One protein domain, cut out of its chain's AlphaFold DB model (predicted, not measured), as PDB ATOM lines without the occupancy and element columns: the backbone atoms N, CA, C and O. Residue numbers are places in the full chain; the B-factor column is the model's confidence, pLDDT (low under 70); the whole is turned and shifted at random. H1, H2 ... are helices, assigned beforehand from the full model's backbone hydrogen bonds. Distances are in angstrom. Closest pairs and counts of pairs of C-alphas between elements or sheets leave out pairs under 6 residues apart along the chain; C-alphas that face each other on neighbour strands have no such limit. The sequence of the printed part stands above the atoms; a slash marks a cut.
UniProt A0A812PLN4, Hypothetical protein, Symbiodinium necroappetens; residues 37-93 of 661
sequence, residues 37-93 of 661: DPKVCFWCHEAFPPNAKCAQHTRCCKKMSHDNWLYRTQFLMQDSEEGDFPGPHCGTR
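This is residues 37 to 93 of the 661 residues of the protein "Hypothetical protein" of Symbiodinium necroappetens (UniProt A0A812PLN4). There is little regular structure: the longer helix, H2, and a returning tail, residues 77 to 93, make one end, the short helix H1 sits in the middle, and the looped residues 37 to 53 make the other end. The tail leaves H2, turns at residues 77 to 83, which stick out, and folds back beside H2. Two named helices, H1 then H2, hold 17 of the 57 printed residues, with no named strand; the class is all helix. The whole is only just compact, close to loose, with a radius of gyration of the C-alphas of 11.8 A and spans of 30 by 23 by 17 A.

H2, residues 66 to 76, is 15.0 A long and ends at C-alpha 76, (-37.075, 49.698, 36.310). H1, residues 54 to 59, begins at C-alpha 54, (-32.934, 45.043, 50.786).

H2 and H1 are close but not clearly touching; their closest C-alphas, of Trp 69 and Arg 59, are 7.4 A apart. They run opposite ways at a steep tilt of 67 degrees. In H1 and H2 every O i to N i+4 pair is within hydrogen-bond range.

The C-alphas farthest apart, of Asp 37 and Thr 92, are 32.9 A apart. The printed part has no cut, and the link from H1 to H2 is short. Mean pLDDT of the printed part is 71.8; residues 37 to 38, 73 to 86, 88 and 92 to 93 are under 70.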
ATOM      1  N   ASP A  37     -40.321  37.546  58.625       52.78
ATOM      2  CA  ASP A  37     -39.380  38.617  58.978       52.78
ATOM      3  C   ASP A  37     -38.895  39.360  57.706       52.78
ATOM      4  O   ASP A  37     -38.361  38.718  56.793       52.78
ATOM      5  N   PRO A  38     -39.040  40.700  57.612       58.81
ATOM      6  CA  PRO A  38     -38.665  41.485  56.427       58.81
ATOM      7  C   PRO A  38     -37.153  41.521  56.119       58.81
ATOM      8  O   PRO A  38     -36.728  42.228  55.201       58.81
ATOM      9  N   LYS A  39     -36.329  40.786  56.874       77.50
ATOM     10  CA  LYS A  39     -34.870  40.705  56.722       77.50
ATOM     11  C   LYS A  39     -34.369  39.648  55.734       77.50
ATOM     12  O   LYS A  39     -33.158  39.525  55.607       77.50
ATOM     13  N   VAL A  40     -35.219  38.889  55.043       84.06
ATOM     14  CA  VAL A  40     -34.775  37.785  54.161       84.06
ATOM     15  C   VAL A  40     -35.029  38.096  52.683       84.06
ATOM     16  O   VAL A  40     -36.095  38.598  52.323       84.06
ATOM     17  N   CYS A  41     -34.073  37.787  51.800       86.69
ATOM     18  CA  CYS A  41     -34.281  37.934  50.360       86.69
ATOM     19  C   CYS A  41     -35.184  36.825  49.804       86.69
ATOM     20  O   CYS A  41     -34.905  35.641  49.967       86.69
ATOM     21  N   PHE A  42     -36.224  37.225  49.069       84.62
ATOM     22  CA  PHE A  42     -37.219  36.326  48.477       84.62
ATOM     23  C   PHE A  42     -36.639  35.262  47.524       84.62
ATOM     24  O   PHE A  42     -37.218  34.192  47.407       84.62
ATOM     25  N   TRP A  43     -35.519  35.545  46.845       88.81
ATOM     26  CA  TRP A  43     -34.962  34.651  45.818       88.81
ATOM     27  C   TRP A  43     -33.891  33.690  46.333       88.81
ATOM     28  O   TRP A  43     -33.827  32.551  45.884       88.81
ATOM     29  N   CYS A  44     -33.013  34.137  47.237       91.12
ATOM     30  CA  CYS A  44     -31.914  33.307  47.736       91.12
ATOM     31  C   CYS A  44     -32.103  32.776  49.158       91.12
ATOM     32  O   CYS A  44     -31.294  31.945  49.576       91.12
ATOM     33  N   HIS A  45     -33.129  33.259  49.870       88.38
ATOM     34  CA  HIS A  45     -33.413  33.017  51.288       88.38
ATOM     35  C   HIS A  45     -32.276  33.385  52.262       88.38
ATOM     36  O   HIS A  45     -32.315  33.022  53.435       88.38
ATOM     37  N   GLU A  46     -31.294  34.171  51.814       89.25
ATOM     38  CA  GLU A  46     -30.261  34.744  52.679       89.25
ATOM     39  C   GLU A  46     -30.810  35.952  53.450       89.25
ATOM     40  O   GLU A  46     -31.577  36.763  52.915       89.25
ATOM     41  N   ALA A  47     -30.399  36.086  54.711       85.94
ATOM     42  CA  ALA A  47     -30.706  37.257  55.519       85.94
ATOM     43  C   ALA A  47     -29.860  38.461  55.069       85.94
ATOM     44  O   ALA A  47     -28.642  38.365  54.916       85.94
ATOM     45  N   PHE A  48     -30.496  39.617  54.892       82.88
ATOM     46  CA  PHE A  48     -29.807  40.878  54.662       82.88
ATOM     47  C   PHE A  48     -28.981  41.249  55.908       82.88
ATOM     48  O   PHE A  48     -29.526  41.249  57.017       82.88
ATOM     49  N   PRO A  49     -27.701  41.641  55.754       78.38
ATOM     50  CA  PRO A  49     -26.965  42.305  56.824       78.38
ATOM     51  C   PRO A  49     -27.755  43.518  57.343       78.38
ATOM     52  O   PRO A  49     -28.396  44.198  56.537       78.38
ATOM     53  N   PRO A  50     -27.695  43.856  58.646       74.00
ATOM     54  CA  PRO A  50     -28.552  44.888  59.248       74.00
ATOM     55  C   PRO A  50     -28.410  46.284  58.615       74.00
ATOM     56  O   PRO A  50     -29.326  47.095  58.709       74.00
ATOM     57  N   ASN A  51     -27.294  46.540  57.924       74.56
ATOM     58  CA  ASN A  51     -26.992  47.809  57.257       74.56
ATOM     59  C   ASN A  51     -27.288  47.784  55.737       74.56
ATOM     60  O   ASN A  51     -27.074  48.782  55.049       74.56
ATOM     61  N   ALA A  52     -27.736  46.653  55.178       70.06
ATOM     62  CA  ALA A  52     -27.896  46.466  53.738       70.06
ATOM     63  C   ALA A  52     -29.291  46.883  53.242       70.06
ATOM     64  O   ALA A  52     -30.324  46.436  53.743       70.06
ATOM     65  N   LYS A  53     -29.341  47.690  52.175       72.38
ATOM     66  CA  LYS A  53     -30.601  48.057  51.512       72.38
ATOM     67  C   LYS A  53     -31.171  46.838  50.772       72.38
ATOM     68  O   LYS A  53     -30.727  46.531  49.668       72.38
ATOM     69  N   CYS A  54     -32.190  46.190  51.348       74.19
ATOM     70  CA  CYS A  54     -32.934  45.043  50.786       74.19
ATOM     71  C   CYS A  54     -33.199  45.151  49.265       74.19
ATOM     72  O   CYS A  54     -32.976  44.197  48.513       74.19
ATOM     73  N   ALA A  55     -33.597  46.337  48.789       72.19
ATOM     74  CA  ALA A  55     -33.861  46.601  47.374       72.19
ATOM     75  C   ALA A  55     -32.643  46.385  46.451       72.19
ATOM     76  O   ALA A  55     -32.821  45.969  45.310       72.19
ATOM     77  N   GLN A  56     -31.419  46.644  46.921       76.94
ATOM     78  CA  GLN A  56     -30.200  46.557  46.110       76.94
ATOM     79  C   GLN A  56     -29.747  45.104  45.933       76.94
ATOM     80  O   GLN A  56     -29.551  44.667  44.802       76.94
ATOM     81  N   HIS A  57     -29.691  44.317  47.016       83.50
ATOM     82  CA  HIS A  57     -29.448  42.873  46.904       83.50
ATOM     83  C   HIS A  57     -30.539  42.209  46.045       83.50
ATOM     84  O   HIS A  57     -30.228  41.438  45.147       83.50
ATOM     85  N   THR A  58     -31.817  42.552  46.242       78.75
ATOM     86  CA  THR A  58     -32.931  41.929  45.495       78.75
ATOM     87  C   THR A  58     -32.952  42.298  43.998       78.75
ATOM     88  O   THR A  58     -33.593  41.601  43.214       78.75
ATOM     89  N   ARG A  59     -32.243  43.355  43.566       78.44
ATOM     90  CA  ARG A  59     -32.010  43.673  42.139       78.44
ATOM     91  C   ARG A  59     -30.881  42.838  41.519       78.44
ATOM     92  O   ARG A  59     -30.974  42.489  40.349       78.44
ATOM     93  N   CYS A  60     -29.856  42.494  42.301       81.56
ATOM     94  CA  CYS A  60     -28.641  41.809  41.837       81.56
ATOM     95  C   CYS A  60     -28.508  40.362  42.362       81.56
ATOM     96  O   CYS A  60     -27.414  39.797  42.366       81.56
ATOM     97  N   CYS A  61     -29.596  39.768  42.856       89.12
ATOM     98  CA  CYS A  61     -29.574  38.460  43.508       89.12
ATOM     99  C   CYS A  61     -29.310  37.341  42.490       89.12
ATOM    100  O   CYS A  61     -30.146  37.079  41.627       89.12
ATOM    101  N   LYS A  62     -28.182  36.635  42.629       88.06
ATOM    102  CA  LYS A  62     -27.757  35.567  41.703       88.06
ATOM    103  C   LYS A  62     -28.706  34.357  41.626       88.06
ATOM    104  O   LYS A  62     -28.588  33.588  40.681       88.06
ATOM    105  N   LYS A  63     -29.620  34.184  42.595       90.00
ATOM    106  CA  LYS A  63     -30.636  33.106  42.608       90.00
ATOM    107  C   LYS A  63     -32.021  33.545  42.093       90.00
ATOM    108  O   LYS A  63     -32.942  32.738  42.076       90.00
ATOM    109  N   MET A  64     -32.194  34.803  41.672       89.69
ATOM    110  CA  MET A  64     -33.353  35.202  40.858       89.69
ATOM    111  C   MET A  64     -33.231  34.540  39.474       89.69
ATOM    112  O   MET A  64     -32.114  34.362  39.001       89.69
ATOM    113  N   SER A  65     -34.332  34.157  38.815       86.69
ATOM    114  CA  SER A  65     -34.232  33.633  37.440       86.69
ATOM    115  C   SER A  65     -33.983  34.758  36.431       86.69
ATOM    116  O   SER A  65     -34.403  35.897  36.649       86.69
ATOM    117  N   HIS A  66     -33.339  34.433  35.307       78.62
ATOM    118  CA  HIS A  66     -32.992  35.398  34.259       78.62
ATOM    119  C   HIS A  66     -34.212  36.182  33.744       78.62
ATOM    120  O   HIS A  66     -34.132  37.396  33.574       78.62
ATOM    121  N   ASP A  67     -35.364  35.527  33.592       77.38
ATOM    122  CA  ASP A  67     -36.594  36.159  33.094       77.38
ATOM    123  C   ASP A  67     -37.222  37.088  34.143       77.38
ATOM    124  O   ASP A  67     -37.697  38.174  33.815       77.38
ATOM    125  N   ASN A  68     -37.155  36.714  35.428       78.56
ATOM    126  CA  ASN A  68     -37.568  37.579  36.537       78.56
ATOM    127  C   ASN A  68     -36.617  38.769  36.727       78.56
ATOM    128  O   ASN A  68     -37.063  39.839  37.152       78.56
ATOM    129  N   TRP A  69     -35.327  38.605  36.402       83.81
ATOM    130  CA  TRP A  69     -34.395  39.722  36.295       83.81
ATOM    131  C   TRP A  69     -34.797  40.627  35.127       83.81
ATOM    132  O   TRP A  69     -35.171  41.763  35.389       83.81
ATOM    133  N   LEU A  70     -34.828  40.122  33.884       74.19
ATOM    134  CA  LEU A  70     -35.183  40.884  32.675       74.19
ATOM    135  C   LEU A  70     -36.488  41.669  32.828       74.19
ATOM    136  O   LEU A  70     -36.505  42.875  32.581       74.19
ATOM    137  N   TYR A  71     -37.556  41.009  33.283       74.38
ATOM    138  CA  TYR A  71     -38.853  41.634  33.537       74.38
ATOM    139  C   TYR A  71     -38.724  42.817  34.509       74.38
ATOM    140  O   TYR A  71     -39.273  43.891  34.267       74.38
ATOM    141  N   ARG A  72     -37.936  42.665  35.583       70.19
ATOM    142  CA  ARG A  72     -37.659  43.751  36.532       70.19
ATOM    143  C   ARG A  72     -36.739  44.830  35.968       70.19
ATOM    144  O   ARG A  72     -36.986  45.994  36.265       70.19
ATOM    145  N   THR A  73     -35.713  44.508  35.180       64.19
ATOM    146  CA  THR A  73     -34.825  45.523  34.592       64.19
ATOM    147  C   THR A  73     -35.591  46.374  33.583       64.19
ATOM    148  O   THR A  73     -35.537  47.596  33.672       64.19
ATOM    149  N   GLN A  74     -36.398  45.758  32.711       61.84
ATOM    150  CA  GLN A  74     -37.276  46.467  31.772       61.84
ATOM    151  C   GLN A  74     -38.263  47.399  32.497       61.84
ATOM    152  O   GLN A  74     -38.399  48.560  32.113       61.84
ATOM    153  N   PHE A  75     -38.888  46.936  33.586       50.66
ATOM    154  CA  PHE A  75     -39.814  47.755  34.382       50.66
ATOM    155  C   PHE A  75     -39.112  48.896  35.146       50.66
ATOM    156  O   PHE A  75     -39.710  49.942  35.388       50.66
ATOM    157  N   LEU A  76     -37.846  48.713  35.540       50.78
ATOM    158  CA  LEU A  76     -37.075  49.698  36.310       50.78
ATOM    159  C   LEU A  76     -36.304  50.705  35.442       50.78
ATOM    160  O   LEU A  76     -36.052  51.809  35.915       50.78
ATOM    161  N   MET A  77     -35.987  50.398  34.178       49.31
ATOM    162  CA  MET A  77     -35.326  51.341  33.252       49.31
ATOM    163  C   MET A  77     -36.189  52.561  32.872       49.31
ATOM    164  O   MET A  77     -35.690  53.502  32.255       49.31
ATOM    165  N   GLN A  78     -37.469  52.588  33.257       46.84
ATOM    166  CA  GLN A  78     -38.308  53.789  33.174       46.84
ATOM    167  C   GLN A  78     -38.133  54.743  34.375       46.84
ATOM    168  O   GLN A  78     -38.473  55.919  34.258       46.84
ATOM    169  N   ASP A  79     -37.596  54.248  35.497       42.09
ATOM    170  CA  ASP A  79     -37.793  54.784  36.856       42.09
ATOM    171  C   ASP A  79     -36.506  55.342  37.516       42.09
ATOM    172  O   ASP A  79     -36.549  55.763  38.674       42.09
ATOM    173  N   SER A  80     -35.354  55.331  36.831       41.94
ATOM    174  CA  SER A  80     -34.070  55.818  37.373       41.94
ATOM    175  C   SER A  80     -33.184  56.510  36.334       41.94
ATOM    176  O   SER A  80     -32.908  55.939  35.280       41.94
ATOM    177  N   GLU A  81     -32.675  57.697  36.673       44.88
ATOM    178  CA  GLU A  81     -31.718  58.463  35.853       44.88
ATOM    179  C   GLU A  81     -30.253  58.041  36.082       44.88
ATOM    180  O   GLU A  81     -29.394  58.313  35.248       44.88
ATOM    181  N   GLU A  82     -29.970  57.320  37.174       47.41
ATOM    182  CA  GLU A  82     -28.631  56.855  37.550       47.41
ATOM    183  C   GLU A  82     -28.556  55.322  37.639       47.41
ATOM    184  O   GLU A  82     -29.336  54.689  38.357       47.41
ATOM    185  N   GLY A  83     -27.546  54.731  36.988       52.59
ATOM    186  CA  GLY A  83     -27.071  53.378  37.294       52.59
ATOM    187  C   GLY A  83     -26.889  52.457  36.086       52.59
ATOM    188  O   GLY A  83     -27.849  51.965  35.499       52.59
ATOM    189  N   ASP A  84     -25.629  52.159  35.778       57.22
ATOM    190  CA  ASP A  84     -25.221  51.198  34.751       57.22
ATOM    191  C   ASP A  84     -25.090  49.795  35.386       57.22
ATOM    192  O   ASP A  84     -24.050  49.436  35.945       57.22
ATOM    193  N   PHE A  85     -26.188  49.027  35.404       61.66
ATOM    194  CA  PHE A  85     -26.293  47.765  36.154       61.66
ATOM    195  C   PHE A  85     -25.985  46.526  35.283       61.66
ATOM    196  O   PHE A  85     -26.771  46.219  34.383       61.66
ATOM    197  N   PRO A  86     -24.905  45.764  35.554       69.44
ATOM    198  CA  PRO A  86     -24.623  44.512  34.851       69.44
ATOM    199  C   PRO A  86     -25.568  43.383  35.291       69.44
ATOM    200  O   PRO A  86     -25.853  43.224  36.482       69.44
ATOM    201  N   GLY A  87     -26.021  42.561  34.342       71.56
ATOM    202  CA  GLY A  87     -26.886  41.413  34.624       71.56
ATOM    203  C   GLY A  87     -26.195  40.340  35.482       71.56
ATOM    204  O   GLY A  87     -25.075  39.940  35.158       71.56
ATOM    205  N   PRO A  88     -26.833  39.810  36.548       69.44
ATOM    206  CA  PRO A  88     -26.181  38.921  37.518       69.44
ATOM    207  C   PRO A  88     -25.824  37.526  36.971       69.44
ATOM    208  O   PRO A  88     -25.106  36.787  37.644       69.44
ATOM    209  N   HIS A  89     -26.303  37.180  35.771       72.31
ATOM    210  CA  HIS A  89     -26.048  35.904  35.087       72.31
ATOM    211  C   HIS A  89     -25.047  36.013  33.924       72.31
ATOM    212  O   HIS A  89     -24.402  35.028  33.588       72.31
ATOM    213  N   CYS A  90     -24.930  37.192  33.303       73.75
ATOM    214  CA  CYS A  90     -24.253  37.384  32.011       73.75
ATOM    215  C   CYS A  90     -23.294  38.590  31.963       73.75
ATOM    216  O   CYS A  90     -22.563  38.749  30.992       73.75
ATOM    217  N   GLY A  91     -23.302  39.470  32.969       71.25
ATOM    218  CA  GLY A  91     -22.477  40.685  33.021       71.25
ATOM    219  C   GLY A  91     -22.899  41.817  32.070       71.25
ATOM    220  O   GLY A  91     -22.469  42.954  32.263       71.25
ATOM    221  N   THR A  92     -23.755  41.540  31.081       63.25
ATOM    222  CA  THR A  92     -24.222  42.493  30.063       63.25
ATOM    223  C   THR A  92     -24.858  43.738  30.686       63.25
ATOM    224  O   THR A  92     -25.640  43.634  31.635       63.25
ATOM    225  N   ARG A  93     -24.543  44.912  30.128       63.62
ATOM    226  CA  ARG A  93     -25.139  46.214  30.472       63.62
ATOM    227  C   ARG A  93     -25.980  46.729  29.302       63.62
ATOM    228  O   ARG A  93     -25.661  46.433  28.152       63.62
TER     229      ARG A  93